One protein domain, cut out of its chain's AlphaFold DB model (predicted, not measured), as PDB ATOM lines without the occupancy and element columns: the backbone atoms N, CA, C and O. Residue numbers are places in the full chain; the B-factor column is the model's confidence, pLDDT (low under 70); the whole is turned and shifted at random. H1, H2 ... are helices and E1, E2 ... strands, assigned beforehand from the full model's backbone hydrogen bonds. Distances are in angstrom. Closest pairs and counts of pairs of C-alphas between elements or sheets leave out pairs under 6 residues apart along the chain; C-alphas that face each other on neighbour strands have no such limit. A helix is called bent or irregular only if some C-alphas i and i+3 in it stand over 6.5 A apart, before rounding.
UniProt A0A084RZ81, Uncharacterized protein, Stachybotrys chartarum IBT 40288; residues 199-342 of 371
ATOM      1  N   VAL A 199      50.348 -13.129  25.687       83.19
ATOM      2  CA  VAL A 199      50.102 -14.572  25.734       83.19
ATOM      3  C   VAL A 199      48.929 -14.869  24.817       83.19
ATOM      4  O   VAL A 199      47.776 -14.595  25.138       83.19
ATOM      5  N   ASP A 200      49.216 -15.456  23.660       85.75
ATOM      6  CA  ASP A 200      48.177 -15.729  22.671       85.75
ATOM      7  C   ASP A 200      47.148 -16.742  23.233       85.75
ATOM      8  O   ASP A 200      45.952 -16.650  22.951       85.75
ATOM      9  N   MET A 201      47.578 -17.738  24.017       87.94
ATOM     10  CA  MET A 201      46.686 -18.743  24.612       87.94
ATOM     11  C   MET A 201      47.247 -19.344  25.901       87.94
ATOM     12  O   MET A 201      48.432 -19.652  25.986       87.94
ATOM     13  N   VAL A 202      46.355 -19.620  26.853       90.19
ATOM     14  CA  VAL A 202      46.618 -20.462  28.022       90.19
ATOM     15  C   VAL A 202      45.760 -21.722  27.950       90.19
ATOM     16  O   VAL A 202      44.528 -21.650  27.920       90.19
ATOM     17  N   VAL A 203      46.417 -22.882  27.975       93.06
ATOM     18  CA  VAL A 203      45.772 -24.187  28.161       93.06
ATOM     19  C   VAL A 203      46.077 -24.668  29.572       93.06
ATOM     20  O   VAL A 203      47.217 -24.966  29.907       93.06
ATOM     21  N   SER A 204      45.051 -24.724  30.414       92.25
ATOM     22  CA  SER A 204      45.164 -25.111  31.815       92.25
ATOM     23  C   SER A 204      44.544 -26.491  32.016       92.25
ATOM     24  O   SER A 204      43.377 -26.698  31.688       92.25
ATOM     25  N   ILE A 205      45.309 -27.437  32.560       91.88
ATOM     26  CA  ILE A 205      44.858 -28.814  32.807       91.88
ATOM     27  C   ILE A 205      44.801 -29.048  34.319       91.88
ATOM     28  O   ILE A 205      45.739 -28.715  35.042       91.88
ATOM     29  N   GLY A 206      43.664 -29.534  34.811       87.56
ATOM     30  CA  GLY A 206      43.419 -29.816  36.221       87.56
ATOM     31  C   GLY A 206      43.572 -31.286  36.571       87.56
ATOM     32  O   GLY A 206      43.301 -32.148  35.742       87.56
ATOM     33  N   GLY A 207      43.954 -31.555  37.822       82.81
ATOM     34  CA  GLY A 207      43.949 -32.905  38.394       82.81
ATOM     35  C   GLY A 207      42.555 -33.432  38.754       82.81
ATOM     36  O   GLY A 207      42.450 -34.568  39.194       82.81
ATOM     37  N   GLY A 208      41.504 -32.626  38.561       83.88
ATOM     38  CA  GLY A 208      40.141 -32.915  38.997       83.88
ATOM     39  C   GLY A 208      39.677 -31.997  40.123       83.88
ATOM     40  O   GLY A 208      40.479 -31.307  40.757       83.88
ATOM     41  N   GLU A 209      38.365 -31.954  40.321       82.06
ATOM     42  CA  GLU A 209      37.745 -31.312  41.479       82.06
ATOM     43  C   GLU A 209      37.670 -32.287  42.656       82.06
ATOM     44  O   GLU A 209      37.748 -33.503  42.487       82.06
ATOM     45  N   ILE A 210      37.541 -31.745  43.862       80.19
ATOM     46  CA  ILE A 210      37.486 -32.536  45.093       80.19
ATOM     47  C   ILE A 210      36.026 -32.791  45.422       80.19
ATOM     48  O   ILE A 210      35.240 -31.844  45.485       80.19
ATOM     49  N   ALA A 211      35.666 -34.056  45.633       83.44
ATOM     50  CA  ALA A 211      34.341 -34.407  46.116       83.44
ATOM     51  C   ALA A 211      34.142 -33.893  47.546       83.44
ATOM     52  O   ALA A 211      35.043 -33.985  48.378       83.44
ATOM     53  N   ASP A 212      32.945 -33.393  47.859       81.75
ATOM     54  CA  ASP A 212      32.660 -32.857  49.196       81.75
ATOM     55  C   ASP A 212      32.880 -33.899  50.303       81.75
ATOM     56  O   ASP A 212      33.314 -33.557  51.401       81.75
ATOM     57  N   ALA A 213      32.625 -35.171  49.984       79.75
ATOM     58  CA  ALA A 213      32.839 -36.304  50.876       79.75
ATOM     59  C   ALA A 213      34.316 -36.521  51.253       79.75
ATOM     60  O   ALA A 213      34.574 -37.092  52.310       79.75
ATOM     61  N   ASP A 214      35.262 -36.039  50.441       79.75
ATOM     62  CA  ASP A 214      36.703 -36.229  50.646       79.75
ATOM     63  C   ASP A 214      37.344 -35.037  51.388       79.75
ATOM     64  O   ASP A 214      38.471 -35.130  51.880       79.75
ATOM     65  N   ILE A 215      36.641 -33.900  51.503       78.81
ATOM     66  CA  ILE A 215      37.137 -32.708  52.217       78.81
ATOM     67  C   ILE A 215      37.508 -33.030  53.677       78.81
ATOM     68  O   ILE A 215      38.586 -32.603  54.101       78.81
ATOM     69  N   PRO A 216      36.693 -33.773  54.459       77.25
ATOM     70  CA  PRO A 216      37.042 -34.141  55.828       77.25
ATOM     71  C   PRO A 216      38.393 -34.850  55.950       77.25
ATOM     72  O   PRO A 216      39.222 -34.459  56.775       77.25
ATOM     73  N   ASP A 217      38.644 -35.832  55.085       76.25
ATOM     74  CA  ASP A 217      39.884 -36.610  55.080       76.25
ATOM     75  C   ASP A 217      41.094 -35.728  54.754       76.25
ATOM     76  O   ASP A 217      42.139 -35.827  55.404       76.25
ATOM     77  N   LEU A 218      40.948 -34.801  53.803       76.69
ATOM     78  CA  LEU A 218      41.996 -33.839  53.453       76.69
ATOM     79  C   LEU A 218      42.285 -32.850  54.590       76.69
ATOM     80  O   LEU A 218      43.442 -32.512  54.847       76.69
ATOM     81  N   VAL A 219      41.257 -32.407  55.319       75.00
ATOM     82  CA  VAL A 219      41.428 -31.545  56.500       75.00
ATOM     83  C   VAL A 219      42.115 -32.293  57.635       75.00
ATOM     84  O   VAL A 219      42.976 -31.730  58.312       75.00
ATOM     85  N   LEU A 220      41.777 -33.563  57.847       74.25
ATOM     86  CA  LEU A 220      42.442 -34.398  58.843       74.25
ATOM     87  C   LEU A 220      43.909 -34.628  58.491       74.25
ATOM     88  O   LEU A 220      44.773 -34.444  59.354       74.25
ATOM     89  N   LEU A 221      44.196 -34.931  57.223       73.62
ATOM     90  CA  LEU A 221      45.558 -35.025  56.700       73.62
ATOM     91  C   LEU A 221      46.348 -33.738  56.989       73.62
ATOM     92  O   LEU A 221      47.508 -33.789  57.406       73.62
ATOM     93  N   ALA A 222      45.692 -32.584  56.841       68.25
ATOM     94  CA  ALA A 222      46.276 -31.273  57.090       68.25
ATOM     95  C   ALA A 222      46.517 -30.938  58.568       68.25
ATOM     96  O   ALA A 222      47.527 -30.314  58.927       68.25
ATOM     97  N   GLY A 223      45.563 -31.314  59.422       63.25
ATOM     98  CA  GLY A 223      45.543 -30.993  60.846       63.25
ATOM     99  C   GLY A 223      46.457 -31.889  61.677       63.25
ATOM    100  O   GLY A 223      47.186 -31.392  62.537       63.25
ATOM    101  N   PHE A 224      46.472 -33.198  61.407       58.56
ATOM    102  CA  PHE A 224      47.228 -34.163  62.212       58.56
ATOM    103  C   PHE A 224      48.717 -34.223  61.856       58.56
ATOM    104  O   PHE A 224      49.545 -34.370  62.755       58.56
ATOM    105  N   GLY A 225      49.084 -34.013  60.588       50.56
ATOM    106  CA  GLY A 225      50.457 -34.171  60.090       50.56
ATOM    107  C   GLY A 225      51.495 -33.143  60.568       50.56
ATOM    108  O   GLY A 225      52.584 -33.103  60.010       50.56
ATOM    109  N   GLY A 226      51.202 -32.280  61.551       44.97
ATOM    110  CA  GLY A 226      52.209 -31.315  62.017       44.97
ATOM    111  C   GLY A 226      52.061 -30.696  63.406       44.97
ATOM    112  O   GLY A 226      52.972 -29.981  63.805       44.97
ATOM    113  N   GLN A 227      50.970 -30.917  64.151       41.44
ATOM    114  CA  GLN A 227      50.784 -30.259  65.460       41.44
ATOM    115  C   GLN A 227      50.704 -31.195  66.668       41.44
ATOM    116  O   GLN A 227      50.970 -30.738  67.775       41.44
ATOM    117  N   LEU A 228      50.368 -32.476  66.492       40.97
ATOM    118  CA  LEU A 228      50.075 -33.353  67.636       40.97
ATOM    119  C   LEU A 228      50.996 -34.574  67.769       40.97
ATOM    120  O   LEU A 228      50.894 -35.278  68.767       40.97
ATOM    121  N   GLY A 229      51.898 -34.834  66.813       42.47
ATOM    122  CA  GLY A 229      52.849 -35.957  66.902       42.47
ATOM    123  C   GLY A 229      52.191 -37.332  67.085       42.47
ATOM    124  O   GLY A 229      52.830 -38.264  67.565       42.47
ATOM    125  N   VAL A 230      50.900 -37.455  66.757       42.97
ATOM    126  CA  VAL A 230      50.129 -38.683  66.955       42.97
ATOM    127  C   VAL A 230      50.297 -39.570  65.729       42.97
ATOM    128  O   VAL A 230      49.828 -39.233  64.644       42.97
ATOM    129  N   ASN A 231      50.925 -40.727  65.925       43.69
ATOM    130  CA  ASN A 231      50.893 -41.834  64.974       43.69
ATOM    131  C   ASN A 231      49.501 -42.473  65.016       43.69
ATOM    132  O   ASN A 231      49.272 -43.438  65.746       43.69
ATOM    133  N   LEU A 232      48.543 -41.900  64.288       48.62
ATOM    134  CA  LEU A 232      47.257 -42.552  64.065       48.62
ATOM    135  C   LEU A 232      47.356 -43.519  62.873       48.62
ATOM    136  O   LEU A 232      48.020 -43.200  61.883       48.62
ATOM    137  N   PRO A 233      46.719 -44.701  62.950       43.84
ATOM    138  CA  PRO A 233      46.711 -45.659  61.851       43.84
ATOM    139  C   PRO A 233      46.034 -45.065  60.605       43.84
ATOM    140  O   PRO A 233      44.973 -44.454  60.702       43.84
ATOM    141  N   LEU A 234      46.655 -45.284  59.438       47.75
ATOM    142  CA  LEU A 234      46.298 -44.718  58.124       47.75
ATOM    143  C   LEU A 234      44.867 -45.005  57.644       47.75
ATOM    144  O   LEU A 234      44.382 -44.339  56.736       47.75
ATOM    145  N   VAL A 235      44.208 -46.017  58.205       49.44
ATOM    146  CA  VAL A 235      42.867 -46.430  57.792       49.44
ATOM    147  C   VAL A 235      41.919 -46.143  58.937       49.44
ATOM    148  O   VAL A 235      41.772 -46.938  59.867       49.44
ATOM    149  N   PHE A 236      41.260 -44.994  58.863       51.53
ATOM    150  CA  PHE A 236      40.080 -44.766  59.670       51.53
ATOM    151  C   PHE A 236      38.888 -45.406  58.964       51.53
ATOM    152  O   PHE A 236      38.635 -45.106  57.797       51.53
ATOM    153  N   PRO A 237      38.096 -46.245  59.649       55.03
ATOM    154  CA  PRO A 237      36.718 -46.441  59.231       55.03
ATOM    155  C   PRO A 237      36.076 -45.059  59.060       55.03
ATOM    156  O   PRO A 237      36.281 -44.199  59.918       55.03
ATOM    157  N   LYS A 238      35.298 -44.843  57.995       58.06
ATOM    158  CA  LYS A 238      34.666 -43.546  57.682       58.06
ATOM    159  C   LYS A 238      34.022 -42.877  58.908       58.06
ATOM    160  O   LYS A 238      34.280 -41.718  59.188       58.06
ATOM    161  N   ALA A 239      33.339 -43.661  59.744       58.25
ATOM    162  CA  ALA A 239      32.740 -43.195  60.998       58.25
ATOM    163  C   ALA A 239      33.736 -42.586  62.015       58.25
ATOM    164  O   ALA A 239      33.385 -41.678  62.772       58.25
ATOM    165  N   VAL A 240      34.976 -43.085  62.060       58.44
ATOM    166  CA  VAL A 240      36.051 -42.552  62.912       58.44
ATOM    167  C   VAL A 240      36.651 -41.292  62.291       58.44
ATOM    168  O   VAL A 240      36.890 -40.335  63.025       58.44
ATOM    169  N   SER A 241      36.823 -41.258  60.963       65.00
ATOM    170  CA  SER A 241      37.230 -40.041  60.243       65.00
ATOM    171  C   SER A 241      36.231 -38.908  60.498       65.00
ATOM    172  O   SER A 241      36.605 -37.863  61.023       65.00
ATOM    173  N   ASP A 242      34.936 -39.167  60.301       67.88
ATOM    174  CA  ASP A 242      33.864 -38.194  60.525       67.88
ATOM    175  C   ASP A 242      33.848 -37.680  61.973       67.88
ATOM    176  O   ASP A 242      33.689 -36.486  62.227       67.88
ATOM    177  N   SER A 243      34.049 -38.567  62.950       70.12
ATOM    178  CA  SER A 243      34.088 -38.193  64.371       70.12
ATOM    179  C   SER A 243      35.300 -37.320  64.707       70.12
ATOM    180  O   SER A 243      35.155 -36.287  65.365       70.12
ATOM    181  N   CYS A 244      36.491 -37.695  64.231       67.81
ATOM    182  CA  CYS A 244      37.712 -36.908  64.400       67.81
ATOM    183  C   CYS A 244      37.601 -35.552  63.696       67.81
ATOM    184  O   CYS A 244      37.960 -34.526  64.275       67.81
ATOM    185  N   PHE A 245      37.057 -35.529  62.479       68.31
ATOM    186  CA  PHE A 245      36.827 -34.310  61.717       68.31
ATOM    187  C   PHE A 245      35.845 -33.389  62.438       68.31
ATOM    188  O   PHE A 245      36.128 -32.206  62.584       68.31
ATOM    189  N   ASN A 246      34.740 -33.909  62.974       70.06
ATOM    190  CA  ASN A 246      33.763 -33.125  63.739       70.06
ATOM    191  C   ASN A 246      34.351 -32.503  65.014       70.06
ATOM    192  O   ASN A 246      33.982 -31.391  65.392       70.06
ATOM    193  N   ILE A 247      35.262 -33.202  65.691       73.12
ATOM    194  CA  ILE A 247      35.951 -32.679  66.877       73.12
ATOM    195  C   ILE A 247      36.962 -31.597  66.472       73.12
ATOM    196  O   ILE A 247      36.977 -30.512  67.052       73.12
ATOM    197  N   MET A 248      37.779 -31.868  65.451       65.62
ATOM    198  CA  MET A 248      38.858 -30.976  65.016       65.62
ATOM    199  C   MET A 248      38.357 -29.735  64.289       65.62
ATOM    200  O   MET A 248      38.884 -28.649  64.523       65.62
ATOM    201  N   SER A 249      37.327 -29.869  63.453       65.31
ATOM    202  CA  SER A 249      36.634 -28.729  62.848       65.31
ATOM    203  C   SER A 249      36.177 -27.781  63.946       65.31
ATOM    204  O   SER A 249      36.636 -26.644  63.964       65.31
ATOM    205  N   LYS A 250      35.425 -28.271  64.943       70.19
ATOM    206  CA  LYS A 250      34.946 -27.461  66.077       70.19
ATOM    207  C   LYS A 250      36.063 -26.802  66.880       70.19
ATOM    208  O   LYS A 250      35.896 -25.664  67.308       70.19
ATOM    209  N   LEU A 251      37.183 -27.495  67.082       66.75
ATOM    210  CA  LEU A 251      38.325 -26.989  67.849       66.75
ATOM    211  C   LEU A 251      39.162 -25.946  67.096       66.75
ATOM    212  O   LEU A 251      39.623 -24.991  67.717       66.75
ATOM    213  N   ILE A 252      39.394 -26.131  65.794       62.66
ATOM    214  CA  ILE A 252      40.360 -25.326  65.026       62.66
ATOM    215  C   ILE A 252      39.670 -24.262  64.168       62.66
ATOM    216  O   ILE A 252      40.184 -23.156  64.022       62.66
ATOM    217  N   TYR A 253      38.512 -24.585  63.594       60.91
ATOM    218  CA  TYR A 253      37.879 -23.793  62.536       60.91
ATOM    219  C   TYR A 253      36.395 -23.474  62.788       60.91
ATOM    220  O   TYR A 253      35.803 -22.715  62.024       60.91
ATOM    221  N   GLY A 254      35.791 -24.023  63.844       70.88
ATOM    222  CA  GLY A 254      34.361 -23.921  64.125       70.88
ATOM    223  C   GLY A 254      33.530 -25.003  63.422       70.88
ATOM    224  O   GLY A 254      33.859 -26.181  63.438       70.88
ATOM    225  N   ASP A 255      32.391 -24.628  62.857       75.75
ATOM    226  CA  ASP A 255      31.434 -25.581  62.293       75.75
ATOM    227  C   ASP A 255      31.953 -26.251  60.992       75.75
ATOM    228  O   ASP A 255      32.410 -25.539  60.093       75.75
ATOM    229  N   PRO A 256      31.914 -27.593  60.850       69.44
ATOM    230  CA  PRO A 256      32.427 -28.287  59.664       69.44
ATOM    231  C   PRO A 256      31.806 -27.836  58.332       69.44
ATOM    232  O   PRO A 256      32.532 -27.735  57.338       69.44
ATOM    233  N   ASP A 257      30.524 -27.454  58.305       78.38
ATOM    234  CA  ASP A 257      29.901 -26.892  57.097       78.38
ATOM    235  C   ASP A 257      30.540 -25.557  56.699       78.38
ATOM    236  O   ASP A 257      30.664 -25.241  55.513       78.38
ATOM    237  N   THR A 258      31.024 -24.776  57.669       77.44
ATOM    238  CA  THR A 258      31.759 -23.531  57.400       77.44
ATOM    239  C   THR A 258      33.077 -23.810  56.677       77.44
ATOM    240  O   THR A 258      33.440 -23.065  55.766       77.44
ATOM    241  N   ILE A 259      33.774 -24.900  57.014       73.44
ATOM    242  CA  ILE A 259      35.023 -25.298  56.345       73.44
ATOM    243  C   ILE A 259      34.746 -25.732  54.905       73.44
ATOM    244  O   ILE A 259      35.427 -25.269  53.990       73.44
ATOM    245  N   ILE A 260      33.734 -26.578  54.698       75.56
ATOM    246  CA  ILE A 260      33.340 -27.063  53.368       75.56
ATOM    247  C   ILE A 260      32.888 -25.891  52.489       75.56
ATOM    248  O   ILE A 260      33.332 -25.749  51.350       75.56
ATOM    249  N   ASN A 261      32.056 -24.994  53.020       80.00
ATOM    250  CA  ASN A 261      31.581 -23.827  52.278       80.00
ATOM    251  C   ASN A 261      32.710 -22.849  51.958       80.00
ATOM    252  O   ASN A 261      32.790 -22.356  50.830       80.00
ATOM    253  N   ARG A 262      33.620 -22.611  52.910       77.44
ATOM    254  CA  ARG A 262      34.828 -21.823  52.664       77.44
ATOM    255  C   ARG A 262      35.654 -22.449  51.546       77.44
ATOM    256  O   ARG A 262      36.010 -21.746  50.606       77.44
ATOM    257  N   PHE A 263      35.878 -23.758  51.599       74.50
ATOM    258  CA  PHE A 263      36.612 -24.486  50.572       74.50
ATOM    259  C   PHE A 263      35.982 -24.323  49.180       74.50
ATOM    260  O   PHE A 263      36.662 -23.909  48.238       74.50
ATOM    261  N   ARG A 264      34.670 -24.558  49.056       73.62
ATOM    262  CA  ARG A 264      33.933 -24.357  47.799       73.62
ATOM    263  C   ARG A 264      34.056 -22.922  47.293       73.62
ATOM    264  O   ARG A 264      34.294 -22.708  46.105       73.62
ATOM    265  N   SER A 265      33.919 -21.941  48.188       75.12
ATOM    266  CA  SER A 265      34.028 -20.524  47.833       75.12
ATOM    267  C   SER A 265      35.430 -20.160  47.341       75.12
ATOM    268  O   SER A 265      35.547 -19.472  46.334       75.12
ATOM    269  N   GLU A 266      36.485 -20.678  47.975       72.19
ATOM    270  CA  GLU A 266      37.872 -20.415  47.588       72.19
ATOM    271  C   GLU A 266      38.219 -21.077  46.246       72.19
ATOM    272  O   GLU A 266      38.854 -20.442  45.403       72.19
ATOM    273  N   GLN A 267      37.769 -22.314  45.993       70.19
ATOM    274  CA  GLN A 267      37.971 -22.970  44.691       70.19
ATOM    275  C   GLN A 267      37.243 -22.237  43.567       70.19
ATOM    276  O   GLN A 267      37.850 -21.928  42.539       70.19
ATOM    277  N   LYS A 268      35.960 -21.922  43.776       73.25
ATOM    278  CA  LYS A 268      35.151 -21.191  42.801       73.25
ATOM    279  C   LYS A 268      35.746 -19.813  42.525       73.25
ATOM    280  O   LYS A 268      35.938 -19.464  41.366       73.25
ATOM    281  N   HIS A 269      36.125 -19.080  43.571       71.38
ATOM    282  CA  HIS A 269      36.745 -17.768  43.436       71.38
ATOM    283  C   HIS A 269      38.051 -17.833  42.640       71.38
ATOM    284  O   HIS A 269      38.205 -17.071  41.696       71.38
ATOM    285  N   ARG A 270      38.954 -18.784  42.924       66.69
ATOM    286  CA  ARG A 270      40.208 -18.937  42.160       66.69
ATOM    287  C   ARG A 270      39.965 -19.290  40.689       66.69
ATOM    288  O   ARG A 270      40.697 -18.825  39.819       66.69
ATOM    289  N   GLN A 271      38.962 -20.119  40.391       66.88
ATOM    290  CA  GLN A 271      38.594 -20.436  39.007       66.88
ATOM    291  C   GLN A 271      38.009 -19.213  38.284       66.88
ATOM    292  O   GLN A 271      38.422 -18.903  37.166       66.88
ATOM    293  N   GLU A 272      37.099 -18.491  38.939       69.25
ATOM    294  CA  GLU A 272      36.479 -17.273  38.417       69.25
ATOM    295  C   GLU A 272      37.495 -16.140  38.250       69.25
ATOM    296  O   GLU A 272      37.472 -15.461  37.232       69.25
ATOM    297  N   GLU A 273      38.442 -15.966  39.173       67.75
ATOM    298  CA  GLU A 273      39.530 -14.989  39.059       67.75
ATOM    299  C   GLU A 273      40.417 -15.253  37.845       67.75
ATOM    300  O   GLU A 273      40.875 -14.313  37.208       67.75
ATOM    301  N   ILE A 274      40.644 -16.510  37.470       65.75
ATOM    302  CA  ILE A 274      41.393 -16.815  36.248       65.75
ATOM    303  C   ILE A 274      40.542 -16.546  35.007       65.75
ATOM    304  O   ILE A 274      41.052 -16.087  33.989       65.75
ATOM    305  N   GLN A 275      39.238 -16.803  35.070       64.38
ATOM    306  CA  GLN A 275      38.349 -16.592  33.933       64.38
ATOM    307  C   GLN A 275      38.004 -15.105  33.711       64.38
ATOM    308  O   GLN A 275      37.815 -14.691  32.570       64.38
ATOM    309  N   LEU A 276      37.958 -14.305  34.784       55.94
ATOM    310  CA  LEU A 276      37.595 -12.880  34.799       55.94
ATOM    311  C   LEU A 276      38.821 -11.952  34.894       55.94
ATOM    312  O   LEU A 276      38.899 -10.937  34.201       55.94
ATOM    313  N   GLY A 277      39.801 -12.295  35.735       52.06
ATOM    314  CA  GLY A 277      40.983 -11.485  36.074       52.06
ATOM    315  C   GLY A 277      42.072 -11.448  35.001       52.06
ATOM    316  O   GLY A 277      43.008 -10.657  35.092       52.06
ATOM    317  N   VAL A 278      41.899 -12.227  33.940       52.19
ATOM    318  CA  VAL A 278      42.648 -12.094  32.690       52.19
ATOM    319  C   VAL A 278      42.309 -10.792  31.940       52.19
ATOM    320  O   VAL A 278      43.061 -10.399  31.052       52.19
ATOM    321  N   SER A 279      41.225 -10.089  32.304       48.91
ATOM    322  CA  SER A 279      40.812  -8.866  31.601       48.91
ATOM    323  C   SER A 279      41.255  -7.535  32.234       48.91
ATOM    324  O   SER A 279      41.565  -6.630  31.468       48.91
ATOM    325  N   ASP A 280      41.392  -7.416  33.569       48.38
ATOM    326  CA  ASP A 280      41.547  -6.084  34.210       48.38
ATOM    327  C   ASP A 280      42.767  -5.881  35.136       48.38
ATOM    328  O   ASP A 280      43.120  -4.740  35.431       48.38
ATOM    329  N   ARG A 281      43.429  -6.939  35.633       51.31
ATOM    330  CA  ARG A 281      44.538  -6.808  36.617       51.31
ATOM    331  C   ARG A 281      45.905  -7.276  36.124       51.31
ATOM    332  O   ARG A 281      46.895  -7.085  36.826       51.31
ATOM    333  N   MET A 282      45.969  -7.894  34.950       56.72
ATOM    334  CA  MET A 282      47.197  -8.470  34.408       56.72
ATOM    335  C   MET A 282      47.801  -7.539  33.345       56.72
ATOM    336  O   MET A 282      47.080  -7.129  32.437       56.72
ATOM    337  N   PRO A 283      49.114  -7.236  33.396       54.81
ATOM    338  CA  PRO A 283      49.794  -6.516  32.312       54.81
ATOM    339  C   PRO A 283      49.756  -7.309  30.997       54.81
ATOM    340  O   PRO A 283      49.750  -6.748  29.902       54.81
ATOM    341  N   THR A 284      49.702  -8.635  31.119       61.97
ATOM    342  CA  THR A 284      49.714  -9.587  30.017       61.97
ATOM    343  C   THR A 284      48.310  -9.779  29.449       61.97
ATOM    344  O   THR A 284      47.474 -10.457  30.048       61.97
ATOM    345  N   LYS A 285      48.048  -9.234  28.256       65.50
ATOM    346  CA  LYS A 285      46.815  -9.512  27.506       65.50
ATOM    347  C   LYS A 285      46.790 -10.982  27.076       65.50
ATOM    348  O   LYS A 285      47.741 -11.446  26.442       65.50
ATOM    349  N   ILE A 286      45.692 -11.681  27.373       71.31
ATOM    350  CA  ILE A 286      45.470 -13.063  26.930       71.31
ATOM    351  C   ILE A 286      44.327 -13.105  25.927       71.31
ATOM    352  O   ILE A 286      43.234 -12.614  26.204       71.31
ATOM    353  N   GLU A 287      44.557 -13.714  24.765       71.44
ATOM    354  CA  GLU A 287      43.517 -13.814  23.731       71.44
ATOM    355  C   GLU A 287      42.602 -15.033  23.912       71.44
ATOM    356  O   GLU A 287      41.472 -15.043  23.427       71.44
ATOM    357  N   GLY A 288      43.062 -16.067  24.625       82.50
ATOM    358  CA  GLY A 288      42.256 -17.249  24.910       82.50
ATOM    359  C   GLY A 288      42.695 -18.008  26.157       82.50
ATOM    360  O   GLY A 288      43.849 -18.410  26.277       82.50
ATOM    361  N   TYR A 289      41.749 -18.275  27.056       86.62
ATOM    362  CA  TYR A 289      41.924 -19.179  28.192       86.62
ATOM    363  C   TYR A 289      41.044 -20.421  28.009       86.62
ATOM    364  O   TYR A 289      39.839 -20.310  27.760       86.62
ATOM    365  N   LYS A 290      41.641 -21.613  28.109       90.44
ATOM    366  CA  LYS A 290      40.942 -22.902  28.019       90.44
ATOM    367  C   LYS A 290      41.332 -23.779  29.203       90.44
ATOM    368  O   LYS A 290      42.497 -24.145  29.344       90.44
ATOM    369  N   ARG A 291      40.354 -24.128  30.041       89.44
ATOM    370  CA  ARG A 291      40.523 -25.024  31.191       89.44
ATOM    371  C   ARG A 291      39.918 -26.387  30.884       89.44
ATOM    372  O   ARG A 291      38.781 -26.465  30.429       89.44
ATOM    373  N   PHE A 292      40.668 -27.441  31.174       91.62
ATOM    374  CA  PHE A 292      40.193 -28.817  31.132       91.62
ATOM    375  C   PHE A 292      40.405 -29.465  32.498       91.62
ATOM    376  O   PHE A 292      41.534 -29.534  32.974       91.62
ATOM    377  N   SER A 293      39.330 -29.912  33.139       89.12
ATOM    378  CA  SER A 293      39.381 -30.601  34.431       89.12
ATOM    379  C   SER A 293      38.167 -31.505  34.551       89.12
ATOM    380  O   SER A 293      37.072 -31.099  34.170       89.12
ATOM    381  N   ILE A 294      38.354 -32.710  35.082       89.75
ATOM    382  CA  ILE A 294      37.220 -33.553  35.461       89.75
ATOM    383  C   ILE A 294      36.510 -32.946  36.676       89.75
ATOM    384  O   ILE A 294      37.144 -32.254  37.478       89.75
ATOM    385  N   GLY A 295      35.209 -33.211  36.789       87.44
ATOM    386  CA  GLY A 295      34.443 -32.912  37.999       87.44
ATOM    387  C   GLY A 295      34.863 -33.800  39.178       87.44
ATOM    388  O   GLY A 295      35.787 -34.611  39.037       87.44
ATOM    389  N   PRO A 296      34.200 -33.658  40.333       86.19
ATOM    390  CA  PRO A 296      34.544 -34.417  41.523       86.19
ATOM    391  C   PRO A 296      34.317 -35.912  41.303       86.19
ATOM    392  O   PRO A 296      33.298 -36.328  40.749       86.19
ATOM    393  N   VAL A 297      35.277 -36.712  41.756       85.44
ATOM    394  CA  VAL A 297      35.175 -38.170  41.852       85.44
ATOM    395  C   VAL A 297      35.275 -38.497  43.336       85.44
ATOM    396  O   VAL A 297      36.147 -37.960  44.010       85.44
ATOM    397  N   GLU A 298      34.340 -39.286  43.858       81.38
ATOM    398  CA  GLU A 298      34.305 -39.624  45.285       81.38
ATOM    399  C   GLU A 298      35.391 -40.636  45.644       81.38
ATOM    400  O   GLU A 298      35.737 -41.484  44.825       81.38
ATOM    401  N   ASN A 299      35.874 -40.584  46.888       73.06
ATOM    402  CA  ASN A 299      36.844 -41.523  47.442       73.06
ATOM    403  C   ASN A 299      38.149 -41.575  46.632       73.06
ATOM    404  O   ASN A 299      38.731 -42.635  46.426       73.06
ATOM    405  N   VAL A 300      38.626 -40.416  46.167       71.25
ATOM    406  CA  VAL A 300      39.918 -40.293  45.461       71.25
ATOM    407  C   VAL A 300      41.019 -39.705  46.335       71.25
ATOM    408  O   VAL A 300      42.103 -39.356  45.860       71.25
ATOM    409  N   GLY A 301      40.728 -39.590  47.630       64.31
ATOM    410  CA  GLY A 301      41.656 -39.121  48.638       64.31
ATOM    411  C   GLY A 301      42.848 -40.065  48.851       64.31
ATOM    412  O   GLY A 301      42.822 -41.234  48.470       64.31
ATOM    413  N   PRO A 302      43.902 -39.579  49.524       53.00
ATOM    414  CA  PRO A 302      45.136 -40.334  49.758       53.00
ATOM    415  C   PRO A 302      44.977 -41.644  50.555       53.00
ATOM    416  O   PRO A 302      45.923 -42.425  50.626       53.00
ATOM    417  N   ASN A 303      43.804 -41.885  51.146       47.47
ATOM    418  CA  ASN A 303      43.491 -43.101  51.892       47.47
ATOM    419  C   ASN A 303      42.799 -44.181  51.042       47.47
ATOM    420  O   ASN A 303      42.574 -45.275  51.559       47.47
ATOM    421  N   ASP A 304      42.470 -43.913  49.771       56.91
ATOM    422  CA  ASP A 304      41.705 -44.852  48.947       56.91
ATOM    423  C   ASP A 304      42.358 -45.144  47.582       56.91
ATOM    424  O   ASP A 304      42.412 -44.328  46.657       56.91
ATOM    425  N   TYR A 305      42.866 -46.373  47.464       44.66
ATOM    426  CA  TYR A 305      43.502 -46.918  46.264       44.66
ATOM    427  C   TYR A 305      42.488 -47.456  45.233       44.66
ATOM    428  O   TYR A 305      42.891 -47.791  44.116       44.66
ATOM    429  N   LEU A 306      41.190 -47.540  45.565       44.66
ATOM    430  CA  LEU A 306      40.122 -47.960  44.637       44.66
ATOM    431  C   LEU A 306      39.817 -46.888  43.567       44.66
ATOM    432  O   LEU A 306      39.226 -47.183  42.526       44.66
ATOM    433  N   SER A 307      40.332 -45.678  43.774       61.84
ATOM    434  CA  SER A 307      40.107 -44.450  43.009       61.84
ATOM    435  C   SER A 307      40.675 -44.402  41.589       61.84
ATOM    436  O   SER A 307      40.159 -43.676  40.738       61.84
ATOM    437  N   VAL A 308      41.739 -45.153  41.280       73.06
ATOM    438  CA  VAL A 308      42.458 -44.983  39.999       73.06
ATOM    439  C   VAL A 308      41.574 -45.337  38.800       73.06
ATOM    440  O   VAL A 308      41.631 -44.668  37.766       73.06
ATOM    441  N   GLU A 309      40.736 -46.366  38.926       79.19
ATOM    442  CA  GLU A 309      39.838 -46.796  37.852       79.19
ATOM    443  C   GLU A 309      38.661 -45.829  37.666       79.19
ATOM    444  O   GLU A 309      38.279 -45.524  36.533       79.19
ATOM    445  N   GLU A 310      38.128 -45.290  38.759       84.75
ATOM    446  CA  GLU A 310      37.037 -44.313  38.740       84.75
ATOM    447  C   GLU A 310      37.504 -42.980  38.154       84.75
ATOM    448  O   GLU A 310      36.869 -42.455  37.237       84.75
ATOM    449  N   VAL A 311      38.679 -42.495  38.569       85.00
ATOM    450  CA  VAL A 311      39.340 -41.323  37.975       85.00
ATOM    451  C   VAL A 311      39.627 -41.558  36.495       85.00
ATOM    452  O   VAL A 311      39.392 -40.674  35.664       85.00
ATOM    453  N   ARG A 312      40.094 -42.757  36.119       86.00
ATOM    454  CA  ARG A 312      40.335 -43.118  34.714       86.00
ATOM    455  C   ARG A 312      39.042 -43.088  33.903       86.00
ATOM    456  O   ARG A 312      39.048 -42.579  32.778       86.00
ATOM    457  N   LYS A 313      37.949 -43.626  34.446       89.62
ATOM    458  CA  LYS A 313      36.630 -43.615  33.808       89.62
ATOM    459  C   LYS A 313      36.112 -42.183  33.657       89.62
ATOM    460  O   LYS A 313      35.822 -41.785  32.533       89.62
ATOM    461  N   ALA A 314      36.110 -41.392  34.728       90.88
ATOM    462  CA  ALA A 314      35.700 -39.988  34.707       90.88
ATOM    463  C   ALA A 314      36.517 -39.165  33.697       90.88
ATOM    464  O   ALA A 314      35.962 -38.397  32.913       90.88
ATOM    465  N   SER A 315      37.832 -39.393  33.637       91.19
ATOM    466  CA  SER A 315      38.716 -38.773  32.641       91.19
ATOM    467  C   SER A 315      38.339 -39.157  31.215       91.19
ATOM    468  O   SER A 315      38.306 -38.303  30.331       91.19
ATOM    469  N   LYS A 316      38.033 -40.436  30.966       92.25
ATOM    470  CA  LYS A 316      37.613 -40.909  29.644       92.25
ATOM    471  C   LYS A 316      36.278 -40.287  29.227       92.25
ATOM    472  O   LYS A 316      36.172 -39.812  28.099       92.25
ATOM    473  N   ASP A 317      35.305 -40.271  30.130       94.06
ATOM    474  CA  ASP A 317      33.966 -39.734  29.878       94.06
ATOM    475  C   ASP A 317      34.024 -38.216  29.636       94.06
ATOM    476  O   ASP A 317      33.404 -37.705  28.698       94.06
ATOM    477  N   TYR A 318      34.855 -37.501  30.403       94.12
ATOM    478  CA  TYR A 318      35.130 -36.081  30.189       94.12
ATOM    479  C   TYR A 318      35.762 -35.819  28.822       94.12
ATOM    480  O   TYR A 318      35.317 -34.927  28.098       94.12
ATOM    481  N   ILE A 319      36.792 -36.589  28.454       93.38
ATOM    482  CA  ILE A 319      37.478 -36.439  27.169       93.38
ATOM    483  C   ILE A 319      36.508 -36.673  26.005       93.38
ATOM    484  O   ILE A 319      36.539 -35.907  25.047       93.38
ATOM    485  N   GLU A 320      35.649 -37.695  26.073       94.06
ATOM    486  CA  GLU A 320      34.682 -37.957  25.000       94.06
ATOM    487  C   GLU A 320      33.633 -36.840  24.911       94.06
ATOM    488  O   GLU A 320      33.362 -36.336  23.823       94.06
ATOM    489  N   SER A 321      33.126 -36.374  26.054       95.56
ATOM    490  CA  SER A 321      32.140 -35.284  26.113       95.56
ATOM    491  C   SER A 321      32.700 -33.939  25.629       95.56
ATOM    492  O   SER A 321      31.956 -33.100  25.130       95.56
ATOM    493  N   ASN A 322      34.017 -33.731  25.737       94.44
ATOM    494  CA  ASN A 322      34.702 -32.487  25.366       94.44
ATOM    495  C   ASN A 322      35.595 -32.626  24.123       94.44
ATOM    496  O   ASN A 322      36.415 -31.749  23.833       94.44
ATOM    497  N   LYS A 323      35.451 -33.720  23.374       93.75
ATOM    498  CA  LYS A 323      36.342 -34.098  22.272       93.75
ATOM    499  C   LYS A 323      36.516 -33.000  21.231       93.75
ATOM    500  O   LYS A 323      37.639 -32.711  20.821       93.75
ATOM    501  N   GLU A 324      35.425 -32.354  20.832       94.06
ATOM    502  CA  GLU A 324      35.460 -31.297  19.818       94.06
ATOM    503  C   GLU A 324      36.145 -30.023  20.323       94.06
ATOM    504  O   GLU A 324      36.914 -29.406  19.585       94.06
ATOM    505  N   ALA A 325      35.966 -29.673  21.601       91.31
ATOM    506  CA  ALA A 325      36.681 -28.560  22.219       91.31
ATOM    507  C   ALA A 325      38.192 -28.840  22.309       91.31
ATOM    508  O   ALA A 325      39.003 -27.982  21.960       91.31
ATOM    509  N   ILE A 326      38.577 -30.060  22.705       93.38
ATOM    510  CA  ILE A 326      39.981 -30.499  22.762       93.38
ATOM    511  C   ILE A 326      40.608 -30.476  21.360       93.38
ATOM    512  O   ILE A 326      41.707 -29.949  21.176       93.38
ATOM    513  N   ARG A 327      39.899 -30.989  20.347       91.94
ATOM    514  CA  ARG A 327      40.343 -30.959  18.944       91.94
ATOM    515  C   ARG A 327      40.489 -29.535  18.416       91.94
ATOM    516  O   ARG A 327      41.464 -29.250  17.725       91.94
ATOM    517  N   ALA A 328      39.558 -28.642  18.747       92.00
ATOM    518  CA  ALA A 328      39.634 -27.237  18.358       92.00
ATOM    519  C   ALA A 328      40.877 -26.551  18.942       92.00
ATOM    520  O   ALA A 328      41.589 -25.875  18.204       92.00
ATOM    521  N   VAL A 329      41.188 -26.785  20.221       91.94
ATOM    522  CA  VAL A 329      42.429 -26.288  20.840       91.94
ATOM    523  C   VAL A 329      43.660 -26.876  20.150       91.94
ATOM    524  O   VAL A 329      44.579 -26.137  19.808       91.94
ATOM    525  N   GLY A 330      43.659 -28.180  19.861       90.56
ATOM    526  CA  GLY A 330      44.745 -28.827  19.123       90.56
ATOM    527  C   GLY A 330      44.997 -28.211  17.740       90.56
ATOM    528  O   GLY A 330      46.152 -28.018  17.364       90.56
ATOM    529  N   ARG A 331      43.937 -27.855  16.997       90.38
ATOM    530  CA  ARG A 331      44.056 -27.135  15.715       90.38
ATOM    531  C   ARG A 331      44.633 -25.734  15.903       90.38
ATOM    532  O   ARG A 331      45.605 -25.407  15.234       90.38
ATOM    533  N   GLN A 332      44.119 -24.966  16.865       89.94
ATOM    534  CA  GLN A 332      44.603 -23.609  17.150       89.94
ATOM    535  C   GLN A 332      46.091 -23.585  17.528       89.94
ATOM    536  O   GLN A 332      46.823 -22.709  17.075       89.94
ATOM    537  N   ILE A 333      46.557 -24.559  18.320       88.88
ATOM    538  CA  ILE A 333      47.979 -24.699  18.669       88.88
ATOM    539  C   ILE A 333      48.824 -24.944  17.411       88.88
ATOM    540  O   ILE A 333      49.854 -24.298  17.232       88.88
ATOM    541  N   ARG A 334      48.390 -25.851  16.524       85.00
ATOM    542  CA  ARG A 334      49.116 -26.167  15.282       85.00
ATOM    543  C   ARG A 334      49.156 -24.980  14.324       85.00
ATOM    544  O   ARG A 334      50.232 -24.602  13.884       85.00
ATOM    545  N   GLU A 335      48.013 -24.351  14.067       85.94
ATOM    546  CA  GLU A 335      47.908 -23.192  13.171       85.94
ATOM    547  C   GLU A 335      48.816 -22.046  13.626       85.94
ATOM    548  O   GLU A 335      49.572 -21.487  12.837       85.94
ATOM    549  N   ARG A 336      48.807 -21.731  14.927       81.56
ATOM    550  CA  ARG A 336      49.666 -20.679  15.491       81.56
ATOM    551  C   ARG A 336      51.146 -21.021  15.383       81.56
ATOM    552  O   ARG A 336      51.966 -20.119  15.213       81.56
ATOM    553  N   ARG A 337      51.482 -22.310  15.440       76.12
ATOM    554  CA  ARG A 337      52.853 -22.778  15.273       76.12
ATOM    555  C   ARG A 337      53.341 -22.683  13.832       76.12
ATOM    556  O   ARG A 337      54.479 -22.279  13.617       76.12
ATOM    557  N   ASP A 338      52.485 -23.005  12.871       70.50
ATOM    558  CA  ASP A 338      52.816 -22.922  11.447       70.50
ATOM    559  C   ASP A 338      52.952 -21.456  10.981       70.50
ATOM    560  O   ASP A 338      53.762 -21.157  10.106       70.50
ATOM    561  N   ILE A 339      52.212 -20.525  11.601       60.22
ATOM    562  CA  ILE A 339      52.277 -19.076  11.314       60.22
ATOM    563  C   ILE A 339      53.538 -18.420  11.897       60.22
ATOM    564  O   ILE A 339      54.095 -17.505  11.291       60.22
ATOM    565  N   LYS A 340      53.995 -18.871  13.070       57.97
ATOM    566  CA  LYS A 340      55.235 -18.412  13.709       57.97
ATOM    567  C   LYS A 340      56.203 -19.596  13.828       57.97
ATOM    568  O   LYS A 340      56.357 -20.136  14.931       57.97
ATOM    569  N   PRO A 341      56.872 -20.015  12.730       55.38
ATOM    570  CA  PRO A 341      58.027 -20.893  12.861       55.38
ATOM    571  C   PRO A 341      58.973 -20.260  13.881       55.38
ATOM    572  O   PRO A 341      59.119 -19.035  13.890       55.38
ATOM    573  N   ARG A 342      59.594 -21.059  14.760       57.72
ATOM    574  CA  ARG A 342      60.670 -20.530  15.611       57.72
ATOM    575  C   ARG A 342      61.662 -19.863  14.671       57.72
ATOM    576  O   ARG A 342      62.207 -20.540  13.803       57.72
TER     577      ARG A 342
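AT A GLANCE: This is residues 199 to 342 of the 371 residues of an uncharacterized protein of Stachybotrys chartarum IBT 40288 (UniProt A0A084RZ81). A short two-strand parallel ribbon, E1 beside E2, lies in a long, open frame: the long helix H3 makes one side, H4 followed by H5 the other, and H1 with H2 make a head at one end, the far end being H5. The frame is loosely made, with few contacts: H3 begins at H2 in the head and runs back toward the ribbon, while H4 and H5 touch no helix. The printed part has 144 residues, with five named helices and two named strands in the order E1 H1 H2 H3 E2 H4 H5; the class is mostly helix. It is loose, with a radius of gyration of the C-alphas of 19.9 A, and elongated, spanning 59 by 37 by 26 A.

IN THESE COORDINATES: E1 is residues 202 to 205, beginning at C-alpha 202 (46.618, -20.462, 28.022), and E2 is residues 289 to 292. H3, the longest helix, is residues 256 to 276, 29.7 A from first to last C-alpha, beginning at (32.427, -28.287, 59.664). H1 is residues 212 to 227, 24.5 A; it is irregular, but only just: C-alphas 213 and 216 are 6.8 A apart. H2 is residues 238 to 253, 20.6 A, and H4 is residues 307 to 321, 20.8 A. H5 is residues 323 to 339, 24.5 A, ending at C-alpha 339 (52.277, -19.076, 11.314).

HOW THE PARTS SIT: E1 and E2 are parallel neighbours, with 13 degrees between their directions; N 204 and O 290 are 2.8 A apart and N 292 and O 204 2.9 A, within hydrogen-bond range. With H1, H2 and H3 between them they form a strand-helix-strand unit, two parallel neighbour strands joined through helices. H5 and E2 are near each other, with 5 pairs of C-alphas within 10 A; E1 and H5 are only just apart, closest 8.3 A. The closest C-alphas of H3 and E2, those of Gln 275 and Tyr 289, are 7.2 A apart. With residues 256 to 259 alone H3 touches H2, about perpendicular at 77 degrees; the C-alphas of Ser 249 and Pro 256 are closest, 5.3 A. H1, with residues 216 to 223 alone, touches residues 241 to 248 of H2 at a steep tilt of 63 degrees, the same way; the closest C-alphas are those of Pro 216 and Phe 245, 5.9 A. H4 and H5 are close but not clearly touching: the closest C-alphas, those of Ile 319 and Ile 326, are 7.8 A apart. Every O i to N i+4 pair is within hydrogen-bond range in H2, H3, H4 and H5; in H1 7 of 12 are.

THE WHOLE: The C-alphas farthest apart, those of Ile 247 and Pro 341, are 59.5 A apart. The printed part has no cut; the links H3 to E2 and E2 to H4 are long. The mean pLDDT of the printed part is 72.7, with 56 residues under 70, among them residues 222 to 242 and 270 to 285.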